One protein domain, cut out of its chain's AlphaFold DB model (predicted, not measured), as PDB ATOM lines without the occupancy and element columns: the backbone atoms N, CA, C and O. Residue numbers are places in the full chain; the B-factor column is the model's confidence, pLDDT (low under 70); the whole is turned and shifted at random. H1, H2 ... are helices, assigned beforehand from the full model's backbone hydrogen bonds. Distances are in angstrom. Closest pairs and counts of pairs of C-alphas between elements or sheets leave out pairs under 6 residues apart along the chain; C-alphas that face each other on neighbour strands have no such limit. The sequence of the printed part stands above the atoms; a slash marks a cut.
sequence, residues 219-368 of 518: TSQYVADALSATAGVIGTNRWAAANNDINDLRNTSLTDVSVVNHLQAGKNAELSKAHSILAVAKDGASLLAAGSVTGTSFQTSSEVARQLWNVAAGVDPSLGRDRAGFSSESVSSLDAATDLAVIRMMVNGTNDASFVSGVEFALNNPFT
ATOM      1  N   THR A 219       1.772 131.731 -38.109       89.81
ATOM      2  CA  THR A 219       2.133 133.085 -37.649       89.81
ATOM      3  C   THR A 219       1.486 133.427 -36.296       89.81
ATOM      4  O   THR A 219       2.170 133.902 -35.390       89.81
ATOM      5  N   SER A 220       0.186 133.154 -36.119       92.06
ATOM      6  CA  SER A 220      -0.544 133.454 -34.874       92.06
ATOM      7  C   SER A 220      -0.045 132.639 -33.678       92.06
ATOM      8  O   SER A 220       0.049 133.171 -32.572       92.06
ATOM      9  N   GLN A 221       0.331 131.378 -33.892       92.00
ATOM     10  CA  GLN A 221       0.907 130.528 -32.851       92.00
ATOM     11  C   GLN A 221       2.280 131.038 -32.402       92.00
ATOM     12  O   GLN A 221       2.522 131.106 -31.202       92.00
ATOM     13  N   TYR A 222       3.147 131.472 -33.326       92.38
ATOM     14  CA  TYR A 222       4.420 132.096 -32.942       92.38
ATOM     15  C   TYR A 222       4.214 133.377 -32.128       92.38
ATOM     16  O   TYR A 222       4.889 133.571 -31.120       92.38
ATOM     17  N   VAL A 223       3.258 134.227 -32.518       93.69
ATOM     18  CA  VAL A 223       2.895 135.425 -31.743       93.69
ATOM     19  C   VAL A 223       2.424 135.045 -30.333       93.69
ATOM     20  O   VAL A 223       2.895 135.621 -29.353       93.69
ATOM     21  N   ALA A 224       1.538 134.052 -30.216       93.69
ATOM     22  CA  ALA A 224       1.026 133.582 -28.930       93.69
ATOM     23  C   ALA A 224       2.135 133.023 -28.028       93.69
ATOM     24  O   ALA A 224       2.189 133.336 -26.838       93.69
ATOM     25  N   ASP A 225       3.047 132.237 -28.594       91.81
ATOM     26  CA  ASP A 225       4.183 131.685 -27.864       91.81
ATOM     27  C   ASP A 225       5.132 132.781 -27.382       91.81
ATOM     28  O   ASP A 225       5.627 132.710 -26.256       91.81
ATOM     29  N   ALA A 226       5.396 133.792 -28.211       92.50
ATOM     30  CA  ALA A 226       6.265 134.907 -27.852       92.50
ATOM     31  C   ALA A 226       5.706 135.714 -26.686       92.50
ATOM     32  O   ALA A 226       6.417 136.042 -25.733       92.50
ATOM     33  N   LEU A 227       4.400 135.976 -26.737       93.31
ATOM     34  CA  LEU A 227       3.679 136.586 -25.636       93.31
ATOM     35  C   LEU A 227       3.789 135.690 -24.393       93.31
ATOM     36  O   LEU A 227       4.291 136.141 -23.364       93.31
ATOM     37  N   SER A 228       3.446 134.408 -24.477       91.94
ATOM     38  CA  SER A 228       3.528 133.488 -23.333       91.94
ATOM     39  C   SER A 228       4.922 133.449 -22.682       91.94
ATOM     40  O   SER A 228       5.045 133.590 -21.465       91.94
ATOM     41  N   ALA A 229       5.990 133.374 -23.484       89.06
ATOM     42  CA  ALA A 229       7.372 133.349 -22.992       89.06
ATOM     43  C   ALA A 229       7.800 134.634 -22.266       89.06
ATOM     44  O   ALA A 229       8.734 134.613 -21.467       89.06
ATOM     45  N   THR A 230       7.114 135.746 -22.521       92.25
ATOM     46  CA  THR A 230       7.444 137.070 -21.979       92.25
ATOM     47  C   THR A 230       6.346 137.628 -21.069       92.25
ATOM     48  O   THR A 230       6.335 138.822 -20.779       92.25
ATOM     49  N   ALA A 231       5.446 136.773 -20.566       89.06
ATOM     50  CA  ALA A 231       4.282 137.158 -19.759       89.06
ATOM     51  C   ALA A 231       4.614 137.943 -18.470       89.06
ATOM     52  O   ALA A 231       3.751 138.625 -17.925       89.06
ATOM     53  N   GLY A 232       5.858 137.877 -17.981       85.75
ATOM     54  CA  GLY A 232       6.323 138.674 -16.840       85.75
ATOM     55  C   GLY A 232       6.549 140.164 -17.142       85.75
ATOM     56  O   GLY A 232       6.735 140.945 -16.210       85.75
ATOM     57  N   VAL A 233       6.546 140.575 -18.416       89.44
ATOM     58  CA  VAL A 233       6.717 141.975 -18.838       89.44
ATOM     59  C   VAL A 233       5.351 142.604 -19.099       89.44
ATOM     60  O   VAL A 233       4.541 142.051 -19.835       89.44
ATOM     61  N   ILE A 234       5.101 143.785 -18.535       85.25
ATOM     62  CA  ILE A 234       3.812 144.489 -18.626       85.25
ATOM     63  C   ILE A 234       3.955 145.887 -19.246       85.25
ATOM     64  O   ILE A 234       5.061 146.407 -19.407       85.25
ATOM     65  N   GLY A 235       2.821 146.514 -19.571       82.44
ATOM     66  CA  GLY A 235       2.768 147.884 -20.083       82.44
ATOM     67  C   GLY A 235       3.313 148.019 -21.507       82.44
ATOM     68  O   GLY A 235       3.191 147.108 -22.320       82.44
ATOM     69  N   THR A 236       3.928 149.157 -21.822       79.25
ATOM     70  CA  THR A 236       4.446 149.470 -23.170       79.25
ATOM     71  C   THR A 236       5.576 148.536 -23.611       79.25
ATOM     72  O   THR A 236       5.694 148.219 -24.793       79.25
ATOM     73  N   ASN A 237       6.353 148.009 -22.660       88.44
ATOM     74  CA  ASN A 237       7.460 147.084 -22.921       88.44
ATOM     75  C   ASN A 237       6.997 145.662 -23.276       88.44
ATOM     76  O   ASN A 237       7.804 144.855 -23.741       88.44
ATOM     77  N   ARG A 238       5.708 145.350 -23.080       91.88
ATOM     78  CA  ARG A 238       5.105 144.036 -23.339       91.88
ATOM     79  C   ARG A 238       5.394 143.526 -24.752       91.88
ATOM     80  O   ARG A 238       5.802 142.379 -24.927       91.88
ATOM     81  N   TRP A 239       5.185 144.398 -25.735       93.25
ATOM     82  CA  TRP A 239       5.304 144.099 -27.162       93.25
ATOM     83  C   TRP A 239       6.758 144.074 -27.618       93.25
ATOM     84  O   TRP A 239       7.140 143.214 -28.405       93.25
ATOM     85  N   ALA A 240       7.592 144.956 -27.056       92.56
ATOM     86  CA  ALA A 240       9.031 144.949 -27.285       92.56
ATOM     87  C   ALA A 240       9.673 143.637 -26.808       92.56
ATOM     88  O   ALA A 240      10.481 143.054 -27.527       92.56
ATOM     89  N   ALA A 241       9.276 143.136 -25.632       93.19
ATOM     90  CA  ALA A 241       9.773 141.869 -25.104       93.19
ATOM     91  C   ALA A 241       9.402 140.686 -26.010       93.19
ATOM     92  O   ALA A 241      10.278 139.906 -26.375       93.19
ATOM     93  N   ALA A 242       8.135 140.585 -26.429       93.69
ATOM     94  CA  ALA A 242       7.695 139.535 -27.351       93.69
ATOM     95  C   ALA A 242       8.378 139.641 -28.728       93.69
ATOM     96  O   ALA A 242       8.778 138.628 -29.301       93.69
ATOM     97  N   ASN A 243       8.566 140.860 -29.246       92.88
ATOM     98  CA  ASN A 243       9.308 141.091 -30.486       92.88
ATOM     99  C   ASN A 243      10.757 140.592 -30.384       92.88
ATOM    100  O   ASN A 243      11.224 139.874 -31.266       92.88
ATOM    101  N   ASN A 244      11.449 140.934 -29.292       90.31
ATOM    102  CA  ASN A 244      12.826 140.503 -29.049       90.31
ATOM    103  C   ASN A 244      12.930 138.982 -28.919       90.31
ATOM    104  O   ASN A 244      13.839 138.391 -29.484       90.31
ATOM    105  N   ASP A 245      11.972 138.338 -28.256       89.50
ATOM    106  CA  ASP A 245      11.940 136.882 -28.123       89.50
ATOM    107  C   ASP A 245      11.814 136.159 -29.485       89.50
ATOM    108  O   ASP A 245      12.550 135.201 -29.750       89.50
ATOM    109  N   ILE A 246      10.962 136.650 -30.398       87.56
ATOM    110  CA  ILE A 246      10.910 136.128 -31.775       87.56
ATOM    111  C   ILE A 246      12.175 136.473 -32.560       87.56
ATOM    112  O   ILE A 246      12.655 135.642 -33.334       87.56
ATOM    113  N   ASN A 247      12.729 137.673 -32.391       86.00
ATOM    114  CA  ASN A 247      13.973 138.051 -33.054       86.00
ATOM    115  C   ASN A 247      15.128 137.130 -32.640       86.00
ATOM    116  O   ASN A 247      15.874 136.649 -33.494       86.00
ATOM    117  N   ASP A 248      15.222 136.821 -31.347       82.19
ATOM    118  CA  ASP A 248      16.160 135.844 -30.810       82.19
ATOM    119  C   ASP A 248      15.900 134.486 -31.452       82.19
ATOM    120  O   ASP A 248      16.825 133.879 -31.980       82.19
ATOM    121  N   LEU A 249      14.647 134.024 -31.507       80.81
ATOM    122  CA  LEU A 249      14.294 132.754 -32.151       80.81
ATOM    123  C   LEU A 249      14.689 132.701 -33.643       80.81
ATOM    124  O   LEU A 249      15.135 131.654 -34.109       80.81
ATOM    125  N   ARG A 250      14.583 133.817 -34.381       79.88
ATOM    126  CA  ARG A 250      14.966 133.937 -35.805       79.88
ATOM    127  C   ARG A 250      16.474 133.921 -36.035       79.88
ATOM    128  O   ARG A 250      16.930 133.355 -37.032       79.88
ATOM    129  N   ASN A 251      17.215 134.576 -35.143       73.81
ATOM    130  CA  ASN A 251      18.652 134.818 -35.274       73.81
ATOM    131  C   ASN A 251      19.504 133.884 -34.409       73.81
ATOM    132  O   ASN A 251      20.730 134.007 -34.410       73.81
ATOM    133  N   THR A 252      18.884 132.965 -33.663       65.75
ATOM    134  CA  THR A 252      19.604 132.032 -32.795       65.75
ATOM    135  C   THR A 252      20.550 131.189 -33.637       65.75
ATOM    136  O   THR A 252      20.134 130.329 -34.404       65.75
ATOM    137  N   SER A 253      21.846 131.391 -33.425       52.25
ATOM    138  CA  SER A 253      22.875 130.450 -33.834       52.25
ATOM    139  C   SER A 253      23.111 129.486 -32.677       52.25
ATOM    140  O   SER A 253      23.593 129.894 -31.621       52.25
ATOM    141  N   LEU A 254      22.780 128.206 -32.852       50.97
ATOM    142  CA  LEU A 254      23.249 127.155 -31.947       50.97
ATOM    143  C   LEU A 254      24.701 126.834 -32.310       50.97
ATOM    144  O   LEU A 254      24.987 125.880 -33.026       50.97
ATOM    145  N   THR A 255      25.621 127.684 -31.871       44.59
ATOM    146  CA  THR A 255      27.057 127.411 -31.953       44.59
ATOM    147  C   THR A 255      27.516 126.832 -30.631       44.59
ATOM    148  O   THR A 255      27.708 127.582 -29.677       44.59
ATOM    149  N   ASP A 256      27.726 125.518 -30.593       43.06
ATOM    150  CA  ASP A 256      28.661 124.924 -29.643       43.06
ATOM    151  C   ASP A 256      29.711 124.118 -30.424       43.06
ATOM    152  O   ASP A 256      29.429 123.087 -31.021       43.06
ATOM    153  N   VAL A 257      30.903 124.715 -30.489       41.19
ATOM    154  CA  VAL A 257      32.182 124.281 -31.080       41.19
ATOM    155  C   VAL A 257      32.197 123.776 -32.548       41.19
ATOM    156  O   VAL A 257      31.920 122.631 -32.882       41.19
ATOM    157  N   SER A 258      32.699 124.676 -33.409       40.16
ATOM    158  CA  SER A 258      33.397 124.454 -34.691       40.16
ATOM    159  C   SER A 258      32.638 124.052 -35.973       40.16
ATOM    160  O   SER A 258      33.149 123.212 -36.705       40.16
ATOM    161  N   VAL A 259      31.536 124.718 -36.355       33.19
ATOM    162  CA  VAL A 259      31.244 125.027 -37.782       33.19
ATOM    163  C   VAL A 259      30.495 126.349 -37.926       33.19
ATOM    164  O   VAL A 259      29.584 126.672 -37.168       33.19
ATOM    165  N   VAL A 260      30.883 127.087 -38.966       33.25
ATOM    166  CA  VAL A 260      30.188 128.241 -39.536       33.25
ATOM    167  C   VAL A 260      29.006 127.726 -40.356       33.25
ATOM    168  O   VAL A 260      29.142 127.437 -41.538       33.25
ATOM    169  N   ASN A 261      27.844 127.565 -39.736       35.31
ATOM    170  CA  ASN A 261      26.583 127.580 -40.467       35.31
ATOM    171  C   ASN A 261      25.539 128.235 -39.579       35.31
ATOM    172  O   ASN A 261      25.019 127.639 -38.640       35.31
ATOM    173  N   HIS A 262      25.278 129.503 -39.878       40.47
ATOM    174  CA  HIS A 262      24.245 130.276 -39.222       40.47
ATOM    175  C   HIS A 262      22.907 129.574 -39.420       40.47
ATOM    176  O   HIS A 262      22.419 129.416 -40.541       40.47
ATOM    177  N   LEU A 263      22.318 129.155 -38.310       44.28
ATOM    178  CA  LEU A 263      20.966 128.639 -38.234       44.28
ATOM    179  C   LEU A 263      20.026 129.841 -38.436       44.28
ATOM    180  O   LEU A 263      19.488 130.406 -37.494       44.28
ATOM    181  N   GLN A 264      19.905 130.328 -39.673       49.88
ATOM    182  CA  GLN A 264      18.987 131.419 -39.982       49.88
ATOM    183  C   GLN A 264      17.580 130.841 -40.142       49.88
ATOM    184  O   GLN A 264      17.116 130.578 -41.255       49.88
ATOM    185  N   ALA A 265      16.873 130.698 -39.017       52.81
ATOM    186  CA  ALA A 265      15.427 130.472 -39.004       52.81
ATOM    187  C   ALA A 265      14.656 131.622 -39.694       52.81
ATOM    188  O   ALA A 265      13.488 131.470 -40.046       52.81
ATOM    189  N   GLY A 266      15.328 132.744 -39.990       51.88
ATOM    190  CA  GLY A 266      14.824 133.839 -40.821       51.88
ATOM    191  C   GLY A 266      14.312 133.454 -42.220       51.88
ATOM    192  O   GLY A 266      13.615 134.263 -42.823       51.88
ATOM    193  N   LYS A 267      14.585 132.244 -42.739       60.38
ATOM    194  CA  LYS A 267      13.993 131.759 -44.006       60.38
ATOM    195  C   LYS A 267      12.546 131.260 -43.879       60.38
ATOM    196  O   LYS A 267      11.910 131.014 -44.900       60.38
ATOM    197  N   ASN A 268      12.015 131.100 -42.665       77.50
ATOM    198  CA  ASN A 268      10.625 130.699 -42.471       77.50
ATOM    199  C   ASN A 268       9.679 131.907 -42.586       77.50
ATOM    200  O   ASN A 268       9.792 132.869 -41.823       77.50
ATOM    201  N   ALA A 269       8.734 131.846 -43.529       80.56
ATOM    202  CA  ALA A 269       7.814 132.949 -43.809       80.56
ATOM    203  C   ALA A 269       6.893 133.270 -42.619       80.56
ATOM    204  O   ALA A 269       6.709 134.442 -42.302       80.56
ATOM    205  N   GLU A 270       6.376 132.250 -41.928       86.00
ATOM    206  CA  GLU A 270       5.480 132.418 -40.775       86.00
ATOM    207  C   GLU A 270       6.199 133.088 -39.596       86.00
ATOM    208  O   GLU A 270       5.692 134.040 -39.007       86.00
ATOM    209  N   LEU A 271       7.421 132.647 -39.287       84.56
ATOM    210  CA  LEU A 271       8.229 133.218 -38.212       84.56
ATOM    211  C   LEU A 271       8.681 134.652 -38.535       84.56
ATOM    212  O   LEU A 271       8.680 135.520 -37.660       84.56
ATOM    213  N   SER A 272       9.039 134.926 -39.795       84.88
ATOM    214  CA  SER A 272       9.360 136.288 -40.239       84.88
ATOM    215  C   SER A 272       8.141 137.204 -40.145       84.88
ATOM    216  O   SER A 272       8.256 138.322 -39.649       84.88
ATOM    217  N   LYS A 273       6.962 136.714 -40.542       87.19
ATOM    218  CA  LYS A 273       5.707 137.464 -40.452       87.19
ATOM    219  C   LYS A 273       5.297 137.731 -39.003       87.19
ATOM    220  O   LYS A 273       4.876 138.844 -38.699       87.19
ATOM    221  N   ALA A 274       5.477 136.764 -38.101       91.00
ATOM    222  CA  ALA A 274       5.225 136.940 -36.669       91.00
ATOM    223  C   ALA A 274       6.119 138.030 -36.059       91.00
ATOM    224  O   ALA A 274       5.628 138.879 -35.316       91.00
ATOM    225  N   HIS A 275       7.407 138.053 -36.423       90.12
ATOM    226  CA  HIS A 275       8.325 139.116 -36.007       90.12
ATOM    227  C   HIS A 275       7.863 140.481 -36.505       90.12
ATOM    228  O   HIS A 275       7.751 141.416 -35.722       90.12
ATOM    229  N   SER A 276       7.534 140.586 -37.794       88.88
ATOM    230  CA  SER A 276       7.058 141.838 -38.372       88.88
ATOM    231  C   SER A 276       5.776 142.346 -37.694       88.88
ATOM    232  O   SER A 276       5.674 143.533 -37.400       88.88
ATOM    233  N   ILE A 277       4.824 141.463 -37.369       92.75
ATOM    234  CA  ILE A 277       3.598 141.814 -36.628       92.75
ATOM    235  C   ILE A 277       3.920 142.358 -35.231       92.75
ATOM    236  O   ILE A 277       3.365 143.377 -34.820       92.75
ATOM    237  N   LEU A 278       4.818 141.700 -34.495       93.62
ATOM    238  CA  LEU A 278       5.217 142.138 -33.155       93.62
ATOM    239  C   LEU A 278       6.034 143.436 -33.186       93.62
ATOM    240  O   LEU A 278       5.901 144.247 -32.270       93.62
ATOM    241  N   ALA A 279       6.814 143.674 -34.242       91.94
ATOM    242  CA  ALA A 279       7.518 144.935 -34.454       91.94
ATOM    243  C   ALA A 279       6.527 146.091 -34.655       91.94
ATOM    244  O   ALA A 279       6.651 147.121 -33.998       91.94
ATOM    245  N   VAL A 280       5.476 145.899 -35.459       92.00
ATOM    246  CA  VAL A 280       4.412 146.907 -35.628       92.00
ATOM    247  C   VAL A 280       3.648 147.133 -34.321       92.00
ATOM    248  O   VAL A 280       3.312 148.270 -33.998       92.00
ATOM    249  N   ALA A 281       3.402 146.085 -33.529       93.56
ATOM    250  CA  ALA A 281       2.766 146.222 -32.216       93.56
ATOM    251  C   ALA A 281       3.648 147.004 -31.225       93.56
ATOM    252  O   ALA A 281       3.158 147.894 -30.527       93.56
ATOM    253  N   LYS A 282       4.956 146.717 -31.201       92.56
ATOM    254  CA  LYS A 282       5.978 147.463 -30.444       92.56
ATOM    255  C   LYS A 282       5.976 148.940 -30.833       92.56
ATOM    256  O   LYS A 282       5.916 149.808 -29.956       92.56
ATOM    257  N   ASP A 283       6.002 149.223 -32.128       90.81
ATOM    258  CA  ASP A 283       6.044 150.583 -32.658       90.81
ATOM    259  C   ASP A 283       4.726 151.320 -32.391       90.81
ATOM    260  O   ASP A 283       4.745 152.466 -31.956       90.81
ATOM    261  N   GLY A 284       3.579 150.652 -32.544       91.56
ATOM    262  CA  GLY A 284       2.259 151.192 -32.212       91.56
ATOM    263  C   GLY A 284       2.091 151.496 -30.719       91.56
ATOM    264  O   GLY A 284       1.571 152.551 -30.361       91.56
ATOM    265  N   ALA A 285       2.580 150.627 -29.829       90.88
ATOM    266  CA  ALA A 285       2.600 150.907 -28.390       90.88
ATOM    267  C   ALA A 285       3.488 152.112 -28.056       90.88
ATOM    268  O   ALA A 285       3.108 152.957 -27.244       90.88
ATOM    269  N   SER A 286       4.659 152.195 -28.693       89.38
ATOM    270  CA  SER A 286       5.606 153.297 -28.506       89.38
ATOM    271  C   SER A 286       5.033 154.618 -29.021       89.38
ATOM    272  O   SER A 286       5.144 155.635 -28.341       89.38
ATOM    273  N   LEU A 287       4.353 154.588 -30.170       90.25
ATOM    274  CA  LEU A 287       3.632 155.716 -30.757       90.25
ATOM    275  C   LEU A 287       2.584 156.273 -29.784       90.25
ATOM    276  O   LEU A 287       2.587 157.466 -29.487       90.25
ATOM    277  N   LEU A 288       1.712 155.407 -29.258       88.25
ATOM    278  CA  LEU A 288       0.644 155.806 -28.334       88.25
ATOM    279  C   LEU A 288       1.189 156.290 -26.982       88.25
ATOM    280  O   LEU A 288       0.609 157.182 -26.370       88.25
ATOM    281  N   ALA A 289       2.318 155.746 -26.523       85.88
ATOM    282  CA  ALA A 289       2.975 156.186 -25.294       85.88
ATOM    283  C   ALA A 289       3.690 157.539 -25.450       85.88
ATOM    284  O   ALA A 289       3.656 158.367 -24.542       85.88
ATOM    285  N   ALA A 290       4.326 157.778 -26.599       82.19
ATOM    286  CA  ALA A 290       4.979 159.048 -26.917       82.19
ATOM    287  C   ALA A 290       3.973 160.166 -27.239       82.19
ATOM    288  O   ALA A 290       4.339 161.342 -27.240       82.19
ATOM    289  N   GLY A 291       2.721 159.802 -27.519       73.25
ATOM    290  CA  GLY A 291       1.755 160.604 -28.253       73.25
ATOM    291  C   GLY A 291       1.451 162.001 -27.716       73.25
ATOM    292  O   GLY A 291       1.138 162.860 -28.521       73.25
ATOM    293  N   SER A 292       1.599 162.320 -26.429       69.81
ATOM    294  CA  SER A 292       1.457 163.703 -25.913       69.81
ATOM    295  C   SER A 292       2.762 164.305 -25.381       69.81
ATOM    296  O   SER A 292       2.785 165.448 -24.932       69.81
ATOM    297  N   VAL A 293       3.867 163.562 -25.460       80.12
ATOM    298  CA  VAL A 293       5.174 163.992 -24.960       80.12
ATOM    299  C   VAL A 293       5.787 164.995 -25.940       80.12
ATOM    300  O   VAL A 293       5.690 164.823 -27.160       80.12
ATOM    301  N   THR A 294       6.375 166.063 -25.406       77.00
ATOM    302  CA  THR A 294       7.072 167.095 -26.179       77.00
ATOM    303  C   THR A 294       8.530 166.706 -26.426       77.00
ATOM    304  O   THR A 294       9.155 166.063 -25.582       77.00
ATOM    305  N   GLY A 295       9.091 167.091 -27.576       77.56
ATOM    306  CA  GLY A 295      10.513 166.860 -27.882       77.56
ATOM    307  C   GLY A 295      10.897 165.403 -28.167       77.56
ATOM    308  O   GLY A 295      12.075 165.054 -28.106       77.56
ATOM    309  N   THR A 296       9.926 164.528 -28.425       81.81
ATOM    310  CA  THR A 296      10.157 163.114 -28.736       81.81
ATOM    311  C   THR A 296      10.458 162.905 -30.219       81.81
ATOM    312  O   THR A 296       9.891 163.562 -31.088       81.81
ATOM    313  N   SER A 297      11.338 161.945 -30.507       81.88
ATOM    314  CA  SER A 297      11.600 161.421 -31.851       81.88
ATOM    315  C   SER A 297      11.017 160.017 -31.988       81.88
ATOM    316  O   SER A 297      11.065 159.242 -31.031       81.88
ATOM    317  N   PHE A 298      10.546 159.652 -33.178       86.56
ATOM    318  CA  PHE A 298       9.994 158.324 -33.456       86.56
ATOM    319  C   PHE A 298      10.696 157.687 -34.660       86.56
ATOM    320  O   PHE A 298      11.038 158.368 -35.625       86.56
ATOM    321  N   GLN A 299      10.944 156.381 -34.604       86.25
ATOM    322  CA  GLN A 299      11.497 155.613 -35.719       86.25
ATOM    323  C   GLN A 299      10.697 154.331 -35.875       86.25
ATOM    324  O   GLN A 299      10.389 153.677 -34.882       86.25
ATOM    325  N   THR A 300      10.362 153.981 -37.112       85.88
ATOM    326  CA  THR A 300       9.577 152.779 -37.405       85.88
ATOM    327  C   THR A 300       9.796 152.335 -38.846       85.88
ATOM    328  O   THR A 300      10.082 153.152 -39.727       85.88
ATOM    329  N   SER A 301       9.649 151.038 -39.103       80.31
ATOM    330  CA  SER A 301       9.508 150.505 -40.460       80.31
ATOM    331  C   SER A 301       8.050 150.466 -40.935       80.31
ATOM    332  O   SER A 301       7.815 150.249 -42.121       80.31
ATOM    333  N   SER A 302       7.074 150.654 -40.038       85.25
ATOM    334  CA  SER A 302       5.649 150.643 -40.378       85.25
ATOM    335  C   SER A 302       5.236 151.949 -41.042       85.25
ATOM    336  O   SER A 302       5.372 153.031 -40.467       85.25
ATOM    337  N   GLU A 303       4.669 151.843 -42.243       81.94
ATOM    338  CA  GLU A 303       4.123 152.994 -42.963       81.94
ATOM    339  C   GLU A 303       3.032 153.685 -42.144       81.94
ATOM    340  O   GLU A 303       3.070 154.894 -41.937       81.94
ATOM    341  N   VAL A 304       2.096 152.899 -41.609       87.56
ATOM    342  CA  VAL A 304       0.934 153.399 -40.864       87.56
ATOM    343  C   VAL A 304       1.374 154.191 -39.638       87.56
ATOM    344  O   VAL A 304       0.921 155.317 -39.432       87.56
ATOM    345  N   ALA A 305       2.272 153.623 -38.825       89.62
ATOM    346  CA  ALA A 305       2.755 154.296 -37.622       89.62
ATOM    347  C   ALA A 305       3.530 155.577 -37.971       89.62
ATOM    348  O   ALA A 305       3.390 156.589 -37.282       89.62
ATOM    349  N   ARG A 306       4.295 155.559 -39.071       87.44
ATOM    350  CA  ARG A 306       5.027 156.729 -39.565       87.44
ATOM    351  C   ARG A 306       4.084 157.848 -39.998       87.44
ATOM    352  O   ARG A 306       4.271 158.989 -39.578       87.44
ATOM    353  N   GLN A 307       3.060 157.535 -40.794       87.94
ATOM    354  CA  GLN A 307       2.068 158.520 -41.237       87.94
ATOM    355  C   GLN A 307       1.275 159.097 -40.055       87.94
ATOM    356  O   GLN A 307       1.116 160.314 -39.967       87.94
ATOM    357  N   LEU A 308       0.847 158.258 -39.102       90.50
ATOM    358  CA  LEU A 308       0.163 158.707 -37.881       90.50
ATOM    359  C   LEU A 308       1.006 159.703 -37.076       90.50
ATOM    360  O   LEU A 308       0.503 160.759 -36.685       90.50
ATOM    361  N   TRP A 309       2.287 159.391 -36.855       89.88
ATOM    362  CA  TRP A 309       3.207 160.295 -36.165       89.88
ATOM    363  C   TRP A 309       3.385 161.610 -36.917       89.88
ATOM    364  O   TRP A 309       3.326 162.683 -36.319       89.88
ATOM    365  N   ASN A 310       3.583 161.538 -38.231       87.25
ATOM    366  CA  ASN A 310       3.892 162.718 -39.019       87.25
ATOM    367  C   ASN A 310       2.695 163.664 -39.191       87.25
ATOM    368  O   ASN A 310       2.902 164.877 -39.210       87.25
ATOM    369  N   VAL A 311       1.459 163.145 -39.243       88.75
ATOM    370  CA  VAL A 311       0.254 163.987 -39.138       88.75
ATOM    371  C   VAL A 311       0.272 164.761 -37.827       88.75
ATOM    372  O   VAL A 311       0.115 165.978 -37.834       88.75
ATOM    373  N   ALA A 312       0.513 164.079 -36.705       87.00
ATOM    374  CA  ALA A 312       0.539 164.728 -35.398       87.00
ATOM    375  C   ALA A 312       1.664 165.768 -35.277       87.00
ATOM    376  O   ALA A 312       1.419 166.882 -34.819       87.00
ATOM    377  N   ALA A 313       2.874 165.430 -35.726       84.31
ATOM    378  CA  ALA A 313       4.035 166.315 -35.668       84.31
ATOM    379  C   ALA A 313       3.892 167.550 -36.574       84.31
ATOM    380  O   ALA A 313       4.295 168.642 -36.183       84.31
ATOM    381  N   GLY A 314       3.323 167.394 -37.774       82.69
ATOM    382  CA  GLY A 314       3.206 168.501 -38.723       82.69
ATOM    383  C   GLY A 314       1.983 169.397 -38.505       82.69
ATOM    384  O   GLY A 314       2.038 170.580 -38.834       82.69
ATOM    385  N   VAL A 315       0.895 168.877 -37.924       84.62
ATOM    386  CA  VAL A 315      -0.293 169.683 -37.586       84.62
ATOM    387  C   VAL A 315      -0.043 170.589 -36.380       84.62
ATOM    388  O   VAL A 315      -0.540 171.716 -36.365       84.62
ATOM    389  N   ASP A 316       0.701 170.117 -35.377       79.81
ATOM    390  CA  ASP A 316       1.030 170.902 -34.184       79.81
ATOM    391  C   ASP A 316       2.551 170.967 -33.941       79.81
ATOM    392  O   ASP A 316       3.099 170.215 -33.126       79.81
ATOM    393  N   PRO A 317       3.248 171.915 -34.599       74.12
ATOM    394  CA  PRO A 317       4.680 172.122 -34.403       74.12
ATOM    395  C   PRO A 317       5.064 172.481 -32.959       74.12
ATOM    396  O   PRO A 317       6.232 172.347 -32.588       74.12
ATOM    397  N   SER A 318       4.117 172.938 -32.125       75.56
ATOM    398  CA  SER A 318       4.401 173.323 -30.736       75.56
ATOM    399  C   SER A 318       4.779 172.133 -29.850       75.56
ATOM    400  O   SER A 318       5.438 172.311 -28.825       75.56
ATOM    401  N   LEU A 319       4.455 170.910 -30.287       74.44
ATOM    402  CA  LEU A 319       4.886 169.674 -29.637       74.44
ATOM    403  C   LEU A 319       6.400 169.425 -29.790       74.44
ATOM    404  O   LEU A 319       6.947 168.560 -29.103       74.44
ATOM    405  N   GLY A 320       7.091 170.182 -30.654       75.31
ATOM    406  CA  GLY A 320       8.542 170.104 -30.836       75.31
ATOM    407  C   GLY A 320       9.011 168.736 -31.330       75.31
ATOM    408  O   GLY A 320      10.049 168.255 -30.887       75.31
ATOM    409  N   ARG A 321       8.208 168.075 -32.170       83.31
ATOM    410  CA  ARG A 321       8.477 166.727 -32.678       83.31
ATOM    411  C   ARG A 321       9.155 166.783 -34.028       83.31
ATOM    412  O   ARG A 321       8.690 167.475 -34.931       83.31
ATOM    413  N   ASP A 322      10.176 165.957 -34.181       82.19
ATOM    414  CA  ASP A 322      10.741 165.677 -35.490       82.19
ATOM    415  C   ASP A 322       9.891 164.642 -36.229       82.19
ATOM    416  O   ASP A 322       9.192 163.819 -35.625       82.19
ATOM    417  N   ARG A 323       9.969 164.660 -37.561       80.19
ATOM    418  CA  ARG A 323       9.349 163.628 -38.401       80.19
ATOM    419  C   ARG A 323       9.916 162.258 -38.059       80.19
ATOM    420  O   ARG A 323      11.087 162.113 -37.708       80.19
ATOM    421  N   ALA A 324       9.076 161.243 -38.203       83.94
ATOM    422  CA  ALA A 324       9.472 159.879 -37.936       83.94
ATOM    423  C   ALA A 324      10.506 159.397 -38.960       83.94
ATOM    424  O   ALA A 324      10.302 159.508 -40.173       83.94
ATOM    425  N   GLY A 325      11.614 158.857 -38.457       81.81
ATOM    426  CA  GLY A 325      12.664 158.245 -39.265       81.81
ATOM    427  C   GLY A 325      12.382 156.776 -39.585       81.81
ATOM    428  O   GLY A 325      11.467 156.160 -39.036       81.81
ATOM    429  N   PHE A 326      13.216 156.195 -40.443       79.12
ATOM    430  CA  PHE A 326      13.197 154.760 -40.724       79.12
ATOM    431  C   PHE A 326      14.122 154.020 -39.759       79.12
ATOM    432  O   PHE A 326      15.288 154.389 -39.609       79.12
ATOM    433  N   SER A 327      13.620 152.960 -39.126       72.81
ATOM    434  CA  SER A 327      14.463 152.050 -38.346       72.81
ATOM    435  C   SER A 327      15.341 151.205 -39.272       72.81
ATOM    436  O   SER A 327      14.875 150.740 -40.310       72.81
ATOM    437  N   SER A 328      16.580 150.918 -38.868       62.78
ATOM    438  CA  SER A 328      17.475 150.008 -39.597       62.78
ATOM    439  C   SER A 328      17.169 148.517 -39.379       62.78
ATOM    440  O   SER A 328      17.895 147.672 -39.900       62.78
ATOM    441  N   GLU A 329      16.151 148.168 -38.577       61.31
ATOM    442  CA  GLU A 329      15.757 146.772 -38.355       61.31
ATOM    443  C   GLU A 329      15.304 146.139 -39.685       61.31
ATOM    444  O   GLU A 329      14.359 146.599 -40.326       61.31
ATOM    445  N   SER A 330      15.979 145.065 -40.108       54.03
ATOM    446  CA  SER A 330      15.674 144.304 -41.329       54.03
ATOM    447  C   SER A 330      14.466 143.385 -41.123       54.03
ATOM    448  O   SER A 330      14.541 142.151 -41.116       54.03
ATOM    449  N   VAL A 331      13.313 144.006 -40.920       60.38
ATOM    450  CA  VAL A 331      12.021 143.338 -40.817       60.38
ATOM    451  C   VAL A 331      11.467 143.199 -42.236       60.38
ATOM    452  O   VAL A 331      11.332 144.189 -42.949       60.38
ATOM    453  N   SER A 332      11.200 141.968 -42.692       55.69
ATOM    454  CA  SER A 332      10.585 141.736 -44.008       55.69
ATOM    455  C   SER A 332       9.316 142.577 -44.110       55.69
ATOM    456  O   SER A 332       8.484 142.489 -43.200       55.69
ATOM    457  N   SER A 333       9.194 143.383 -45.172       54.69
ATOM    458  CA  SER A 333       8.090 144.328 -45.366       54.69
ATOM    459  C   SER A 333       6.758 143.613 -45.161       54.69
ATOM    460  O   SER A 333       6.416 142.713 -45.934       54.69
ATOM    461  N   LEU A 334       6.035 143.970 -44.102       62.16
ATOM    462  CA  LEU A 334       4.672 143.499 -43.917       62.16
ATOM    463  C   LEU A 334       3.787 144.095 -45.027       62.16
ATOM    464  O   LEU A 334       4.102 145.141 -45.599       62.16
ATOM    465  N   ASP A 335       2.672 143.438 -45.342       77.31
ATOM    466  CA  ASP A 335       1.653 144.082 -46.167       77.31
ATOM    467  C   ASP A 335       0.881 145.118 -45.336       77.31
ATOM    468  O   ASP A 335       0.554 144.871 -44.172       77.31
ATOM    469  N   ALA A 336       0.557 146.264 -45.939       81.06
ATOM    470  CA  ALA A 336      -0.032 147.409 -45.247       81.06
ATOM    471  C   ALA A 336      -1.383 147.080 -44.590       81.06
ATOM    472  O   ALA A 336      -1.705 147.620 -43.535       81.06
ATOM    473  N   ALA A 337      -2.152 146.144 -45.159       86.75
ATOM    474  CA  ALA A 337      -3.384 145.658 -44.544       86.75
ATOM    475  C   ALA A 337      -3.139 145.000 -43.174       86.75
ATOM    476  O   ALA A 337      -3.937 145.169 -42.252       86.75
ATOM    477  N   THR A 338      -2.032 144.265 -43.019       88.06
ATOM    478  CA  THR A 338      -1.695 143.630 -41.737       88.06
ATOM    479  C   THR A 338      -1.177 144.673 -40.742       88.06
ATOM    480  O   THR A 338      -1.596 144.645 -39.587       88.06
ATOM    481  N   ASP A 339      -0.365 145.640 -41.190       89.56
ATOM    482  CA  ASP A 339       0.096 146.762 -40.354       89.56
ATOM    483  C   ASP A 339      -1.096 147.516 -39.759       89.56
ATOM    484  O   ASP A 339      -1.174 147.733 -38.550       89.56
ATOM    485  N   LEU A 340      -2.070 147.857 -40.607       91.38
ATOM    486  CA  LEU A 340      -3.300 148.530 -40.202       91.38
ATOM    487  C   LEU A 340      -4.070 147.740 -39.146       91.38
ATOM    488  O   LEU A 340      -4.583 148.328 -38.194       91.38
ATOM    489  N   ALA A 341      -4.161 146.419 -39.303       92.50
ATOM    490  CA  ALA A 341      -4.884 145.582 -38.355       92.50
ATOM    491  C   ALA A 341      -4.193 145.588 -36.992       92.50
ATOM    492  O   ALA A 341      -4.860 145.738 -35.968       92.50
ATOM    493  N   VAL A 342      -2.862 145.486 -36.980       94.25
ATOM    494  CA  VAL A 342      -2.056 145.543 -35.757       94.25
ATOM    495  C   VAL A 342      -2.191 146.906 -35.086       94.25
ATOM    496  O   VAL A 342      -2.527 146.958 -33.907       94.25
ATOM    497  N   ILE A 343      -2.040 148.013 -35.816       93.12
ATOM    498  CA  ILE A 343      -2.208 149.358 -35.246       93.12
ATOM    499  C   ILE A 343      -3.627 149.566 -34.704       93.12
ATOM    500  O   ILE A 343      -3.782 150.088 -33.600       93.12
ATOM    501  N   ARG A 344      -4.665 149.093 -35.406       93.62
ATOM    502  CA  ARG A 344      -6.049 149.119 -34.905       93.62
ATOM    503  C   ARG A 344      -6.187 148.371 -33.575       93.62
ATOM    504  O   ARG A 344      -6.881 148.847 -32.680       93.62
ATOM    505  N   MET A 345      -5.541 147.213 -33.432       93.44
ATOM    506  CA  MET A 345      -5.514 146.467 -32.167       93.44
ATOM    507  C   MET A 345      -4.813 147.266 -31.059       93.44
ATOM    508  O   MET A 345      -5.356 147.383 -29.960       93.44
ATOM    509  N   MET A 346      -3.670 147.889 -31.364       92.50
ATOM    510  CA  MET A 346      -2.924 148.709 -30.403       92.50
ATOM    511  C   MET A 346      -3.739 149.900 -29.894       92.50
ATOM    512  O   MET A 346      -3.804 150.129 -28.688       92.50
ATOM    513  N   VAL A 347      -4.406 150.619 -30.800       90.19
ATOM    514  CA  VAL A 347      -5.275 151.761 -30.472       90.19
ATOM    515  C   VAL A 347      -6.444 151.341 -29.578       90.19
ATOM    516  O   VAL A 347      -6.802 152.065 -28.655       90.19
ATOM    517  N   ASN A 348      -7.003 150.150 -29.797       88.25
ATOM    518  CA  ASN A 348      -8.111 149.626 -28.995       88.25
ATOM    519  C   ASN A 348      -7.686 149.073 -27.620       88.25
ATOM    520  O   ASN A 348      -8.546 148.615 -26.868       88.25
ATOM    521  N   GLY A 349      -6.392 149.080 -27.278       83.06
ATOM    522  CA  GLY A 349      -5.905 148.613 -25.977       83.06
ATOM    523  C   GLY A 349      -6.052 147.103 -25.766       83.06
ATOM    524  O   GLY A 349      -6.485 146.659 -24.702       83.06
ATOM    525  N   THR A 350      -5.719 146.291 -26.773       85.00
ATOM    526  CA  THR A 350      -5.831 144.825 -26.684       85.00
ATOM    527  C   THR A 350      -4.899 144.208 -25.637       85.00
ATOM    528  O   THR A 350      -3.721 144.552 -25.565       85.00
ATOM    529  N   ASN A 351      -5.405 143.225 -24.883       90.31
ATOM    530  CA  ASN A 351      -4.574 142.297 -24.106       90.31
ATOM    531  C   ASN A 351      -4.013 141.169 -24.997       90.31
ATOM    532  O   ASN A 351      -4.414 141.041 -26.153       90.31
ATOM    533  N   ASP A 352      -3.132 140.324 -24.455       92.00
ATOM    534  CA  ASP A 352      -2.477 139.234 -25.193       92.00
ATOM    535  C   ASP A 352      -3.465 138.307 -25.925       92.00
ATOM    536  O   ASP A 352      -3.292 138.026 -27.109       92.00
ATOM    537  N   ALA A 353      -4.521 137.846 -25.246       90.06
ATOM    538  CA  ALA A 353      -5.483 136.908 -25.827       90.06
ATOM    539  C   ALA A 353      -6.278 137.553 -26.973       90.06
ATOM    540  O   ALA A 353      -6.413 136.974 -28.054       90.06
ATOM    541  N   SER A 354      -6.760 138.780 -26.760       91.75
ATOM    542  CA  SER A 354      -7.453 139.556 -27.788       91.75
ATOM    543  C   SER A 354      -6.532 139.884 -28.962       91.75
ATOM    544  O   SER A 354      -6.970 139.788 -30.104       91.75
ATOM    545  N   PHE A 355      -5.258 140.189 -28.708       94.50
ATOM    546  CA  PHE A 355      -4.269 140.454 -29.751       94.50
ATOM    547  C   PHE A 355      -4.009 139.220 -30.617       94.50
ATOM    548  O   PHE A 355      -4.093 139.309 -31.837       94.50
ATOM    549  N   VAL A 356      -3.783 138.047 -30.013       94.19
ATOM    550  CA  VAL A 356      -3.586 136.791 -30.761       94.19
ATOM    551  C   VAL A 356      -4.803 136.477 -31.633       94.19
ATOM    552  O   VAL A 356      -4.646 136.222 -32.828       94.19
ATOM    553  N   SER A 357      -6.013 136.557 -31.068       92.19
ATOM    554  CA  SER A 357      -7.246 136.312 -31.827       92.19
ATOM    555  C   SER A 357      -7.470 137.342 -32.943       92.19
ATOM    556  O   SER A 357      -7.913 136.990 -34.034       92.19
ATOM    557  N   GLY A 358      -7.114 138.609 -32.704       92.31
ATOM    558  CA  GLY A 358      -7.208 139.682 -33.688       92.31
ATOM    559  C   GLY A 358      -6.201 139.522 -34.826       92.31
ATOM    560  O   GLY A 358      -6.556 139.733 -35.984       92.31
ATOM    561  N   VAL A 359      -4.976 139.082 -34.523       93.25
ATOM    562  CA  VAL A 359      -3.957 138.733 -35.523       93.25
ATOM    563  C   VAL A 359      -4.433 137.565 -36.378       93.25
ATOM    564  O   VAL A 359      -4.394 137.654 -37.602       93.25
ATOM    565  N   GLU A 360      -4.927 136.493 -35.765       93.06
ATOM    566  CA  GLU A 360      -5.468 135.350 -36.502       93.06
ATOM    567  C   GLU A 360      -6.645 135.753 -37.402       93.06
ATOM    568  O   GLU A 360      -6.687 135.381 -38.576       93.06
ATOM    569  N   PHE A 361      -7.566 136.574 -36.894       91.81
ATOM    570  CA  PHE A 361      -8.670 137.100 -37.689       91.81
ATOM    571  C   PHE A 361      -8.175 137.943 -38.872       91.81
ATOM    572  O   PHE A 361      -8.631 137.722 -39.992       91.81
ATOM    573  N   ALA A 362      -7.236 138.864 -38.646       90.88
ATOM    574  CA  ALA A 362      -6.704 139.761 -39.673       90.88
ATOM    575  C   ALA A 362      -5.920 139.024 -40.767       90.88
ATOM    576  O   ALA A 362      -5.998 139.388 -41.937       90.88
ATOM    577  N   LEU A 363      -5.191 137.965 -40.401       89.81
ATOM    578  CA  LEU A 363      -4.481 137.115 -41.360       89.81
ATOM    579  C   LEU A 363      -5.445 136.361 -42.286       89.81
ATOM    580  O   LEU A 363      -5.131 136.175 -43.460       89.81
ATOM    581  N   ASN A 364      -6.607 135.958 -41.769       90.00
ATOM    582  CA  ASN A 364      -7.640 135.252 -42.530       90.00
ATOM    583  C   ASN A 364      -8.599 136.199 -43.272       90.00
ATOM    584  O   ASN A 364      -9.225 135.797 -44.251       90.00
ATOM    585  N   ASN A 365      -8.719 137.445 -42.812       90.44
ATOM    586  CA  ASN A 365      -9.644 138.452 -43.327       90.44
ATOM    587  C   ASN A 365      -8.900 139.786 -43.524       90.44
ATOM    588  O   ASN A 365      -9.146 140.740 -42.778       90.44
ATOM    589  N   PRO A 366      -7.956 139.861 -44.482       87.31
ATOM    590  CA  PRO A 366      -7.223 141.091 -44.743       87.31
ATOM    591  C   PRO A 366      -8.183 142.208 -45.161       87.31
ATOM    592  O   PRO A 366      -9.202 141.958 -45.808       87.31
ATOM    593  N   PHE A 367      -7.848 143.452 -44.810       87.06
ATOM    594  CA  PHE A 367      -8.646 144.598 -45.235       87.06
ATOM    595  C   PHE A 367      -8.732 144.677 -46.758       87.06
ATOM    596  O   PHE A 367      -7.767 144.418 -47.476       87.06
ATOM    597  N   THR A 368      -9.905 145.069 -47.237       85.62
ATOM    598  CA  THR A 368     -10.171 145.353 -48.645       85.62
ATOM    599  C   THR A 368     -10.240 146.857 -48.856       85.62
ATOM    600  O   THR A 368     -10.614 147.592 -47.944       85.62
TER     601      THR A 368
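AT A GLANCE: This is residues 219 to 368 of the 518 residues of the protein "PEP-CTERM domain-containing protein" of Methylophilus sp. Leaf416 (UniProt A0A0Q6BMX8). One long helix, H3, makes the core; H2 folds back along it as a helical hairpin, H1 and H5 cross it, and H6 spans H1 and H5 beyond them. H4 continues past the last part of H3 with long links running beside it, and at the other end of the elongated whole the link of residues 252 to 268 loops outward. The printed part has 150 residues with six named helices, H1 to H6 in that order, and no named strand; its class is all helix. It is compact, with a radius of gyration of the C-alphas of 16.3 A, and its C-alphas span 56 by 34 by 32 A.

IN THESE COORDINATES: H1, residues 219 to 229, begins at C-alpha 219, (2.133, 133.085, -37.649), and is 15.6 A long from first to last C-alpha. H2, residues 237 to 251, is 20.7 A long. H3, residues 269 to 290, is the longest helix at 31.2 A, from C-alpha 269 at (7.814, 132.949, -43.809) to C-alpha 290 at (4.979, 159.048, -26.917). H4, residues 303 to 315, is 18.1 A long. H5, residues 336 to 347, is 16.3 A long. H6, residues 352 to 364, is 18.5 A long and ends at C-alpha 364, (-7.640, 135.252, -42.530).

HOW THE PARTS SIT: H3 is the hub, touching H1, H2, H4 and H5. H2 and H3 form a hairpin, opposite ways at a shallow tilt of 27 degrees; their closest C-alphas, those of Trp 239 and Lys 282, are 4.7 A apart. H1 touches residues 270 to 278 of H3 alone, at a steep tilt of 59 degrees, with Thr 219 and Glu 270 closest at 4.6 A between C-alphas. H5 touches H3 at a steep tilt of 44 degrees, the closest C-alphas being those of Gly 284 and Ile 343, 5.7 A apart. H4 touches H3 with residues 305 to 309 alone, the same way at a shallow tilt of 17 degrees; the closest C-alphas, of Gly 284 and Ala 305, are 6.3 A apart. H6 touches H1 at a shallow tilt of 12 degrees, opposite ways, with the closest C-alphas, of Ser 220 and Glu 360, 5.5 A apart. H5 and H6 form a hairpin at a shallow tilt of 23 degrees; the closest C-alphas, of Ala 341 and Ala 362, are 6.2 A apart. H3 and H6 are only just apart, with closest C-alphas at 8.2 A. In H1, H2, H3, H4, H5 and H6 every O i to N i+4 pair is within hydrogen-bond range.

THE WHOLE: The two C-alphas farthest apart, those of Ser 258 and Ser 318, are 57.0 A from each other. The printed part has no cut. The links H2 to H3, H3 to H4 and H4 to H5 are long, H1 to H2 is short and H5 to H6 is tight. The mean pLDDT of the printed part is 81.4; it is under 70 at residues 252 to 267, residue 292 and residues 328 to 334.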